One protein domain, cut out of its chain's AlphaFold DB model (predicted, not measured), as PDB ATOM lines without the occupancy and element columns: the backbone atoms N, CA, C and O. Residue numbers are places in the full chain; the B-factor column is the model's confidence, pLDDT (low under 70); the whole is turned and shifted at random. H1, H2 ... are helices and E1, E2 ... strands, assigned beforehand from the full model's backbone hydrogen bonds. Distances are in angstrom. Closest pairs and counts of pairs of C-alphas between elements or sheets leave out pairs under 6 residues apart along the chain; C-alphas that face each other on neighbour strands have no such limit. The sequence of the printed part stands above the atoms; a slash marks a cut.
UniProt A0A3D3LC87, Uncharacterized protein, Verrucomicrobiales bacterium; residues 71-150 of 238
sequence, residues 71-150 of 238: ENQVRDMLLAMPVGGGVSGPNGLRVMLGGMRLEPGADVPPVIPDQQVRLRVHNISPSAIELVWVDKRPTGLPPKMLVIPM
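AT A GLANCE: This is residues 71 to 150 of the 238 residues of an uncharacterized protein of Verrucomicrobiales bacterium (UniProt A0A3D3LC87). Two small three-stranded sheets, E4 E5 E6 and E1 E2 E3, stand partly face to face as a sandwich with their strands crossed, and the one helix, H1, lies beside the strands of the first sheet, next to E6. Residues 103 to 117, with no named element, join one sheet to the other. The 80 printed residues hold one named helix and six named strands, in the order H1 E1 E2 E3 E4 E5 E6; both sheets are antiparallel, and the class is mixed, helices and strands. The whole is compact, with a radius of gyration of the C-alphas of 12.4 A and spans of 34 by 24 by 18 A.

IN THESE COORDINATES: Find C-alpha 118 at (34.318, 74.486, 119.560); from there E4 runs 20.8 A through residues 118 to 125. E5, residues 128 to 134, runs back over 19.1 A, and E6, residues 145 to 149, covers 12.9 A and ends at C-alpha 149, (25.893, 80.225, 102.403). In the other sheet look for E1 at residues 83 to 89, 17.2 A long, E2 at residues 92 to 97, 15.8 A, and E3 at residues 100 to 102, 6.4 A. H1, residues 71 to 80, begins at C-alpha 71, (31.750, 67.586, 113.439), and is 14.2 A long.

HOW THE PARTS SIT: Start with E4 E5 E6, a meander, each strand the antiparallel neighbour of the one before; it is only just strongly twisted, with C-alphas up to 4.5 A off its best plane. In the hairpin E4 and E5, look at N 120 and O 132, 2.9 A apart and within hydrogen-bond range; in the hairpin E5 and E6, at N 131 and O 146, 2.8 A. E1 E2 E3 is a second meander: N 87 and O 94 are 2.8 A apart in the hairpin E1 and E2, and N 97 and O 100 are 2.9 A apart in the hairpin E2 and E3. The two sheets form a sandwich, two sheets face to face, their strands at 82 degrees. Between them, the closest C-alphas of E2 and E4 are those of Leu 93 and Ile 124, 6.2 A apart. E1 and E4 are apart. H1 is on the sheet E4 E5 E6 at a height over the sheet of 8.4 A, over none of its strands; its closest C-alphas with E6 are those of Leu 79 and Ile 148, 6.3 A apart. Every O i to N i+4 pair in H1 is within hydrogen-bond range.

THE WHOLE: The two C-alphas farthest apart are those of Gly 84 and Gly 140, 35.3 A. The printed part has no cut. The link from E3 to E4 is long, with 15 residues; that from E5 to E6 is short, with 10. The mean pLDDT of the printed part is 91.0, and no printed residue is under 70.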
ATOM      1  N   GLU A  71      31.522  66.448 114.326       88.31
ATOM      2  CA  GLU A  71      31.750  67.586 113.439       88.31
ATOM      3  C   GLU A  71      30.752  67.660 112.268       88.31
ATOM      4  O   GLU A  71      30.222  68.734 111.971       88.31
ATOM      5  N   ASN A  72      30.485  66.536 111.601       89.75
ATOM      6  CA  ASN A  72      29.537  66.487 110.490       89.75
ATOM      7  C   ASN A  72      28.103  66.692 110.994       89.75
ATOM      8  O   ASN A  72      27.364  67.469 110.401       89.75
ATOM      9  N   GLN A  73      27.749  66.121 112.149       91.62
ATOM     10  CA  GLN A  73      26.434  66.348 112.753       91.62
ATOM     11  C   GLN A  73      26.204  67.832 113.084       91.62
ATOM     12  O   GLN A  73      25.141  68.390 112.800       91.62
ATOM     13  N   VAL A  74      27.212  68.498 113.658       91.81
ATOM     14  CA  VAL A  74      27.156  69.937 113.947       91.81
ATOM     15  C   VAL A  74      27.077  70.748 112.650       91.81
ATOM     16  O   VAL A  74      26.292  71.694 112.577       91.81
ATOM     17  N   ARG A  75      27.839  70.374 111.613       92.44
ATOM     18  CA  ARG A  75      27.774  71.010 110.289       92.44
ATOM     19  C   ARG A  75      26.365  70.945 109.709       92.44
ATOM     20  O   ARG A  75      25.836  71.981 109.315       92.44
ATOM     21  N   ASP A  76      25.771  69.762 109.666       92.56
ATOM     22  CA  ASP A  76      24.465  69.551 109.045       92.56
ATOM     23  C   ASP A  76      23.376  70.323 109.791       92.56
ATOM     24  O   ASP A  76      22.519  70.961 109.180       92.56
ATOM     25  N   MET A  77      23.466  70.369 111.121       93.12
ATOM     26  CA  MET A  77      22.544  71.142 111.946       93.12
ATOM     27  C   MET A  77      22.697  72.651 111.741       93.12
ATOM     28  O   MET A  77      21.699  73.364 111.656       93.12
ATOM     29  N   LEU A  78      23.933  73.145 111.618       92.75
ATOM     30  CA  LEU A  78      24.211  74.548 111.309       92.75
ATOM     31  C   LEU A  78      23.708  74.947 109.917       92.75
ATOM     32  O   LEU A  78      23.162  76.037 109.769       92.75
ATOM     33  N   LEU A  79      23.856  74.072 108.920       92.94
ATOM     34  CA  LEU A  79      23.356  74.294 107.560       92.94
ATOM     35  C   LEU A  79      21.825  74.243 107.483       92.94
ATOM     36  O   LEU A  79      21.226  74.967 106.691       92.94
ATOM     37  N   ALA A  80      21.189  73.413 108.312       93.50
ATOM     38  CA  ALA A  80      19.735  73.316 108.393       93.50
ATOM     39  C   ALA A  80      19.086  74.512 109.116       93.50
ATOM     40  O   ALA A  80      17.880  74.736 108.980       93.50
ATOM     41  N   MET A  81      19.850  75.285 109.898       92.81
ATOM     42  CA  MET A  81      19.307  76.419 110.642       92.81
ATOM     43  C   MET A  81      18.988  77.612 109.726       92.81
ATOM     44  O   MET A  81      19.826  78.040 108.932       92.81
ATOM     45  N   PRO A  82      17.795  78.222 109.861       91.12
ATOM     46  CA  PRO A  82      17.423  79.371 109.048       91.12
ATOM     47  C   PRO A  82      18.223  80.611 109.454       91.12
ATOM     48  O   PRO A  82      18.354  80.921 110.637       91.12
ATOM     49  N   VAL A  83      18.701  81.381 108.480       91.38
ATOM     50  CA  VAL A  83      19.361  82.666 108.742       91.38
ATOM     51  C   VAL A  83      18.293  83.737 108.993       91.38
ATOM     52  O   VAL A  83      17.521  84.090 108.105       91.38
ATOM     53  N   GLY A  84      18.234  84.255 110.222       85.00
ATOM     54  CA  GLY A  84      17.251  85.239 110.692       85.00
ATOM     55  C   GLY A  84      17.507  86.680 110.234       85.00
ATOM     56  O   GLY A  84      16.702  87.564 110.521       85.00
ATOM     57  N   GLY A  85      18.607  86.920 109.520       85.44
ATOM     58  CA  GLY A  85      18.996  88.224 108.987       85.44
ATOM     59  C   GLY A  85      20.263  88.785 109.634       85.44
ATOM     60  O   GLY A  85      20.711  88.325 110.688       85.44
ATOM     61  N   GLY A  86      20.854  89.777 108.966       88.94
ATOM     62  CA  GLY A  86      22.070  90.458 109.402       88.94
ATOM     63  C   GLY A  86      21.816  91.916 109.784       88.94
ATOM     64  O   GLY A  86      21.041  92.611 109.130       88.94
ATOM     65  N   VAL A  87      22.491  92.392 110.827       89.31
ATOM     66  CA  VAL A  87      22.520  93.802 111.233       89.31
ATOM     67  C   VAL A  87      23.968  94.270 111.236       89.31
ATOM     68  O   VAL A  87      24.829  93.653 111.860       89.31
ATOM     69  N   SER A  88      24.243  95.372 110.543       89.81
ATOM     70  CA  SER A  88      25.567  95.992 110.565       89.81
ATOM     71  C   SER A  88      25.751  96.781 111.862       89.81
ATOM     72  O   SER A  88      24.930  97.639 112.187       89.81
ATOM     73  N   GLY A  89      26.798  96.465 112.625       88.25
ATOM     74  CA  GLY A  89      27.154  97.137 113.873       88.25
ATOM     75  C   GLY A  89      28.583  97.694 113.856       88.25
ATOM     76  O   GLY A  89      29.312  97.511 112.883       88.25
ATOM     77  N   PRO A  90      29.029  98.341 114.950       89.06
ATOM     78  CA  PRO A  90      30.378  98.915 115.042       89.06
ATOM     79  C   PRO A  90      31.492  97.859 114.969       89.06
ATOM     80  O   PRO A  90      32.595  98.163 114.532       89.06
ATOM     81  N   ASN A  91      31.189  96.610 115.346       86.81
ATOM     82  CA  ASN A  91      32.118  95.474 115.302       86.81
ATOM     83  C   ASN A  91      31.992  94.647 114.003       86.81
ATOM     84  O   ASN A  91      32.463  93.515 113.952       86.81
ATOM     85  N   GLY A  92      31.310  95.172 112.979       88.75
ATOM     86  CA  GLY A  92      31.031  94.470 111.724       88.75
ATOM     87  C   GLY A  92      29.607  93.915 111.626       88.75
ATOM     88  O   GLY A  92      28.717  94.263 112.409       88.75
ATOM     89  N   LEU A  93      29.384  93.068 110.617       90.56
ATOM     90  CA  LEU A  93      28.091  92.442 110.346       90.56
ATOM     91  C   LEU A  93      27.802  91.366 111.395       90.56
ATOM     92  O   LEU A  93      28.589  90.444 111.574       90.56
ATOM     93  N   ARG A  94      26.664  91.479 112.077       92.94
ATOM     94  CA  ARG A  94      26.175  90.491 113.044       92.94
ATOM     95  C   ARG A  94      25.022  89.741 112.417       92.94
ATOM     96  O   ARG A  94      24.131  90.378 111.862       92.94
ATOM     97  N   VAL A  95      25.008  88.420 112.515       93.25
ATOM     98  CA  VAL A  95      23.976  87.595 111.875       93.25
ATOM     99  C   VAL A  95      23.253  86.767 112.917       93.25
ATOM    100  O   VAL A  95      23.863  86.262 113.858       93.25
ATOM    101  N   MET A  96      21.940  86.639 112.758       93.94
ATOM    102  CA  MET A  96      21.169  85.641 113.484       93.94
ATOM    103  C   MET A  96      21.126  84.342 112.685       93.94
ATOM    104  O   MET A  96      20.630  84.330 111.563       93.94
ATOM    105  N   LEU A  97      21.606  83.252 113.274       93.50
ATOM    106  CA  LEU A  97      21.456  81.899 112.743       93.50
ATOM    107  C   LEU A  97      20.519  81.129 113.675       93.50
ATOM    108  O   LEU A  97      20.804  80.981 114.860       93.50
ATOM    109  N   GLY A  98      19.357  80.710 113.182       91.06
ATOM    110  CA  GLY A  98      18.273  80.174 114.001       91.06
ATOM    111  C   GLY A  98      17.835  81.184 115.068       91.06
ATOM    112  O   GLY A  98      17.138  82.155 114.775       91.06
ATOM    113  N   GLY A  99      18.272  80.964 116.311       90.31
ATOM    114  CA  GLY A  99      18.063  81.866 117.452       90.31
ATOM    115  C   GLY A  99      19.347  82.442 118.061       90.31
ATOM    116  O   GLY A  99      19.271  83.209 119.019       90.31
ATOM    117  N   MET A 100      20.519  82.091 117.530       93.62
ATOM    118  CA  MET A 100      21.815  82.520 118.056       93.62
ATOM    119  C   MET A 100      22.360  83.726 117.294       93.62
ATOM    120  O   MET A 100      22.214  83.843 116.078       93.62
ATOM    121  N   ARG A 101      22.979  84.648 118.036       94.06
ATOM    122  CA  ARG A 101      23.611  85.852 117.490       94.06
ATOM    123  C   ARG A 101      25.094  85.582 117.304       94.06
ATOM    124  O   ARG A 101      25.785  85.295 118.276       94.06
ATOM    125  N   LEU A 102      25.558  85.691 116.067       94.62
ATOM    126  CA  LEU A 102      26.946  85.484 115.691       94.62
ATOM    127  C   LEU A 102      27.601  86.835 115.404       94.62
ATOM    128  O   LEU A 102      27.059  87.659 114.661       94.62
ATOM    129  N   GLU A 103      28.769  87.050 116.002       94.75
ATOM    130  CA  GLU A 103      29.628  88.210 115.762       94.75
ATOM    131  C   GLU A 103      30.996  87.732 115.260       94.75
ATOM    132  O   GLU A 103      31.449  86.664 115.685       94.75
ATOM    133  N   PRO A 104      31.680  88.493 114.386       94.88
ATOM    134  CA  PRO A 104      33.016  88.128 113.928       94.88
ATOM    135  C   PRO A 104      33.977  87.970 115.113       94.88
ATOM    136  O   PRO A 104      34.052  88.829 115.990       94.88
ATOM    137  N   GLY A 105      34.709  86.857 115.156       94.19
ATOM    138  CA  GLY A 105      35.660  86.545 116.219       94.19
ATOM    139  C   GLY A 105      35.055  85.985 117.511       94.19
ATOM    140  O   GLY A 105      35.837  85.636 118.401       94.19
ATOM    141  N   ALA A 106      33.727  85.874 117.624       94.44
ATOM    142  CA  ALA A 106      33.058  85.264 118.773       94.44
ATOM    143  C   ALA A 106      32.991  83.730 118.659       94.44
ATOM    144  O   ALA A 106      32.975  83.173 117.557       94.44
ATOM    145  N   ASP A 107      32.930  83.056 119.807       95.12
ATOM    146  CA  ASP A 107      32.725  81.609 119.872       95.12
ATOM    147  C   ASP A 107      31.241  81.275 119.676       95.12
ATOM    148  O   ASP A 107      30.356  81.934 120.231       95.12
ATOM    149  N   VAL A 108      30.967  80.248 118.876       94.50
ATOM    150  CA  VAL A 108      29.606  79.791 118.586       94.50
ATOM    151  C   VAL A 108      29.090  78.972 119.773       94.50
ATOM    152  O   VAL A 108      29.793  78.067 120.235       94.50
ATOM    153  N   PRO A 109      27.870  79.247 120.273       94.25
ATOM    154  CA  PRO A 109      27.252  78.424 121.306       94.25
ATOM    155  C   PRO A 109      27.099  76.962 120.863       94.25
ATOM    156  O   PRO A 109      26.890  76.709 119.674       94.25
ATOM    157  N   PRO A 110      27.156  75.997 121.796       93.56
ATOM    158  CA  PRO A 110      26.992  74.595 121.450       93.56
ATOM    159  C   PRO A 110      25.583  74.332 120.905       93.56
ATOM    160  O   PRO A 110      24.591  74.789 121.476       93.56
ATOM    161  N   VAL A 111      25.511  73.608 119.791       92.31
ATOM    162  CA  VAL A 111      24.260  73.270 119.091       92.31
ATOM    163  C   VAL A 111      23.728  71.911 119.562       92.31
ATOM    164  O   VAL A 111      22.520  71.688 119.583       92.31
ATOM    165  N   ILE A 112      24.627  71.018 119.984       91.81
ATOM    166  CA  ILE A 112      24.331  69.649 120.425       91.81
ATOM    167  C   ILE A 112      24.683  69.523 121.916       91.81
ATOM    168  O   ILE A 112      25.639  70.166 122.369       91.81
ATOM    169  N   PRO A 113      23.940  68.727 122.712       90.88
ATOM    170  CA  PRO A 113      24.380  68.363 124.057       90.88
ATOM    171  C   PRO A 113      25.781  67.735 124.027       90.88
ATOM    172  O   PRO A 113      26.114  66.987 123.113       90.88
ATOM    173  N   ASP A 114      26.602  68.058 125.028       90.50
ATOM    174  CA  ASP A 114      27.958  67.517 125.211       90.50
ATOM    175  C   ASP A 114      28.945  67.766 124.058       90.50
ATOM    176  O   ASP A 114      29.959  67.075 123.942       90.50
ATOM    177  N   GLN A 115      28.698  68.805 123.253       92.56
ATOM    178  CA  GLN A 115      29.573  69.198 122.153       92.56
ATOM    179  C   GLN A 115      31.016  69.430 122.639       92.56
ATOM    180  O   GLN A 115      31.316  70.346 123.415       92.56
ATOM    181  N   GLN A 116      31.939  68.594 122.167       89.88
ATOM    182  CA  GLN A 116      33.348  68.663 122.520       89.88
ATOM    183  C   GLN A 116      34.107  69.642 121.632       89.88
ATOM    184  O   GLN A 116      35.095  70.230 122.096       89.88
ATOM    185  N   VAL A 117      33.662  69.807 120.385       89.19
ATOM    186  CA  VAL A 117      34.319  70.649 119.384       89.19
ATOM    187  C   VAL A 117      33.799  72.081 119.464       89.19
ATOM    188  O   VAL A 117      32.595  72.322 119.442       89.19
ATOM    189  N   ARG A 118      34.698  73.066 119.535       92.88
ATOM    190  CA  ARG A 118      34.318  74.486 119.560       92.88
ATOM    191  C   ARG A 118      34.415  75.077 118.162       92.88
ATOM    192  O   ARG A 118      35.365  74.787 117.441       92.88
ATOM    193  N   LEU A 119      33.465  75.930 117.797       94.19
ATOM    194  CA  LEU A 119      33.545  76.724 116.574       94.19
ATOM    195  C   LEU A 119      33.731  78.186 116.936       94.19
ATOM    196  O   LEU A 119      33.145  78.679 117.900       94.19
ATOM    197  N   ARG A 120      34.501  78.886 116.113       95.12
ATOM    198  CA  ARG A 120      34.682  80.328 116.199       95.12
ATOM    199  C   ARG A 120      34.340  80.968 114.870       95.12
ATOM    200  O   ARG A 120      34.705  80.461 113.813       95.12
ATOM    201  N   VAL A 121      33.653  82.097 114.922       95.81
ATOM    202  CA  VAL A 121      33.331  82.869 113.725       95.81
ATOM    203  C   VAL A 121      34.601  83.548 113.224       95.81
ATOM    204  O   VAL A 121      35.204  84.338 113.950       95.81
ATOM    205  N   HIS A 122      35.015  83.254 111.994       94.88
ATOM    206  CA  HIS A 122      36.173  83.898 111.381       94.88
ATOM    207  C   HIS A 122      35.776  85.220 110.735       94.88
ATOM    208  O   HIS A 122      36.249  86.280 111.140       94.88
ATOM    209  N   ASN A 123      34.855  85.151 109.776       94.50
ATOM    210  CA  ASN A 123      34.383  86.303 109.030       94.50
ATOM    211  C   ASN A 123      32.903  86.140 108.678       94.50
ATOM    212  O   ASN A 123      32.395  85.032 108.508       94.50
ATOM    213  N   ILE A 124      32.202  87.263 108.569       94.06
ATOM    214  CA  ILE A 124      30.800  87.305 108.171       94.06
ATOM    215  C   ILE A 124      30.701  88.192 106.933       94.06
ATOM    216  O   ILE A 124      30.758  89.419 107.020       94.06
ATOM    217  N   SER A 125      30.544  87.557 105.774       92.44
ATOM    218  CA  SER A 125      30.301  88.224 104.493       92.44
ATOM    219  C   SER A 125      28.800  88.253 104.194       92.44
ATOM    220  O   SER A 125      28.094  87.368 104.658       92.44
ATOM    221  N   PRO A 126      28.269  89.193 103.397       89.12
ATOM    222  CA  PRO A 126      26.838  89.227 103.072       89.12
ATOM    223  C   PRO A 126      26.341  87.988 102.302       89.12
ATOM    224  O   PRO A 126      25.138  87.752 102.271       89.12
ATOM    225  N   SER A 127      27.244  87.212 101.694       91.50
ATOM    226  CA  SER A 127      26.940  85.987 100.940       91.50
ATOM    227  C   SER A 127      27.167  84.694 101.727       91.50
ATOM    228  O   SER A 127      26.673  83.637 101.338       91.50
ATOM    229  N   ALA A 128      27.974  84.730 102.786       93.50
ATOM    230  CA  ALA A 128      28.370  83.536 103.522       93.50
ATOM    231  C   ALA A 128      28.939  83.854 104.910       93.50
ATOM    232  O   ALA A 128      29.616  84.865 105.117       93.50
ATOM    233  N   ILE A 129      28.718  82.936 105.844       94.75
ATOM    234  CA  ILE A 129      29.299  82.946 107.185       94.75
ATOM    235  C   ILE A 129      30.453  81.947 107.198       94.75
ATOM    236  O   ILE A 129      30.255  80.766 106.915       94.75
ATOM    237  N   GLU A 130      31.650  82.414 107.540       95.12
ATOM    238  CA  GLU A 130      32.847  81.585 107.650       95.12
ATOM    239  C   GLU A 130      33.113  81.250 109.119       95.12
ATOM    240  O   GLU A 130      33.357  82.122 109.960       95.12
ATOM    241  N   LEU A 131      33.075  79.962 109.425       95.06
ATOM    242  CA  LEU A 131      33.304  79.384 110.739       95.06
ATOM    243  C   LEU A 131      34.607  78.586 110.710       95.06
ATOM    244  O   LEU A 131      34.930  77.939 109.718       95.06
ATOM    245  N   VAL A 132      35.355  78.612 111.805       94.81
ATOM    246  CA  VAL A 132      36.602  77.863 111.973       94.81
ATOM    247  C   VAL A 132      36.465  76.932 113.164       94.81
ATOM    248  O   VAL A 132      36.034  77.346 114.244       94.81
ATOM    249  N   TRP A 133      36.859  75.678 112.974       93.25
ATOM    250  CA  TRP A 133      36.941  74.700 114.050       93.25
ATOM    251  C   TRP A 133      38.141  75.017 114.950       93.25
ATOM    252  O   TRP A 133      39.272  75.156 114.482       93.25
ATOM    253  N   VAL A 134      37.884  75.175 116.247       91.31
ATOM    254  CA  VAL A 134      38.901  75.470 117.259       91.31
ATOM    255  C   VAL A 134      39.242  74.183 117.997       91.31
ATOM    256  O   VAL A 134      38.517  73.745 118.896       91.31
ATOM    257  N   ASP A 135      40.378  73.595 117.632       86.00
ATOM    258  CA  ASP A 135      40.916  72.429 118.322       86.00
ATOM    259  C   ASP A 135      41.415  72.808 119.721       86.00
ATOM    260  O   ASP A 135      42.087  73.818 119.931       86.00
ATOM    261  N   LYS A 136      41.143  71.945 120.705       83.31
ATOM    262  CA  LYS A 136      41.661  72.101 122.079       83.31
ATOM    263  C   LYS A 136      43.182  71.942 122.156       83.31
ATOM    264  O   LYS A 136      43.796  72.366 123.132       83.31
ATOM    265  N   ARG A 137      43.787  71.281 121.164       83.31
ATOM    266  CA  ARG A 137      45.229  71.051 121.063       83.31
ATOM    267  C   ARG A 137      45.708  71.609 119.724       83.31
ATOM    268  O   ARG A 137      45.112  71.250 118.716       83.31
ATOM    269  N   PRO A 138      46.763  72.440 119.686       77.12
ATOM    270  CA  PRO A 138      47.312  72.924 118.428       77.12
ATOM    271  C   PRO A 138      47.971  71.748 117.702       77.12
ATOM    272  O   PRO A 138      49.099  71.364 117.999       77.12
ATOM    273  N   THR A 139      47.240  71.141 116.774       76.25
ATOM    274  CA  THR A 139      47.673  69.983 115.976       76.25
ATOM    275  C   THR A 139      48.684  70.362 114.891       76.25
ATOM    276  O   THR A 139      49.205  69.486 114.207       76.25
ATOM    277  N   GLY A 140      48.976  71.659 114.721       80.25
ATOM    278  CA  GLY A 140      49.861  72.176 113.670       80.25
ATOM    279  C   GLY A 140      49.271  72.064 112.262       80.25
ATOM    280  O   GLY A 140      49.898  72.501 111.301       80.25
ATOM    281  N   LEU A 141      48.066  71.502 112.141       80.06
ATOM    282  CA  LEU A 141      47.312  71.433 110.903       80.06
ATOM    283  C   LEU A 141      46.565  72.756 110.676       80.06
ATOM    284  O   LEU A 141      46.165  73.413 111.644       80.06
ATOM    285  N   PRO A 142      46.365  73.161 109.411       83.00
ATOM    286  CA  PRO A 142      45.519  74.300 109.088       83.00
ATOM    287  C   PRO A 142      44.117  74.112 109.690       83.00
ATOM    288  O   PRO A 142      43.537  73.034 109.522       83.00
ATOM    289  N   PRO A 143      43.555  75.129 110.368       86.19
ATOM    290  CA  PRO A 143      42.214  75.034 110.919       86.19
ATOM    291  C   PRO A 143      41.197  74.731 109.824       86.19
ATOM    292  O   PRO A 143      41.181  75.369 108.768       86.19
ATOM    293  N   LYS A 144      40.326  73.761 110.084       90.38
ATOM    294  CA  LYS A 144      39.256  73.416 109.157       90.38
ATOM    295  C   LYS A 144      38.227  74.548 109.139       90.38
ATOM    296  O   LYS A 144      37.808  75.033 110.193       90.38
ATOM    297  N   MET A 145      37.827  74.968 107.943       91.00
ATOM    298  CA  MET A 145      36.827  76.015 107.742       91.00
ATOM    299  C   MET A 145      35.489  75.400 107.331       91.00
ATOM    300  O   MET A 145      35.441  74.461 106.539       91.00
ATOM    301  N   LEU A 146      34.403  75.949 107.862       93.00
ATOM    302  CA  LEU A 146      33.027  75.654 107.488       93.00
ATOM    303  C   LEU A 146      32.394  76.933 106.939       93.00
ATOM    304  O   LEU A 146      32.379  77.959 107.612       93.00
ATOM    305  N   VAL A 147      31.855  76.861 105.726       94.69
ATOM    306  CA  VAL A 147      31.206  77.995 105.063       94.69
ATOM    307  C   VAL A 147      29.712  77.723 104.972       94.69
ATOM    308  O   VAL A 147      29.298  76.734 104.371       94.69
ATOM    309  N   ILE A 148      28.908  78.601 105.567       93.69
ATOM    310  CA  ILE A 148      27.447  78.545 105.489       93.69
ATOM    311  C   ILE A 148      26.996  79.616 104.496       93.69
ATOM    312  O   ILE A 148      27.187  80.803 104.777       93.69
ATOM    313  N   PRO A 149      26.418  79.245 103.342       92.38
ATOM    314  CA  PRO A 149      25.893  80.225 102.403       92.38
ATOM    315  C   PRO A 149      24.702  80.951 103.032       92.38
ATOM    316  O   PRO A 149      23.838  80.336 103.655       92.38
ATOM    317  N   MET A 150      24.642  82.268 102.857       89.62
ATOM    318  CA  MET A 150      23.505  83.064 103.299       89.62
ATOM    319  C   MET A 150      23.163  84.159 102.295       89.62
ATOM    320  O   MET A 150      24.028  84.674 101.597       89.62
TER     321      MET A 150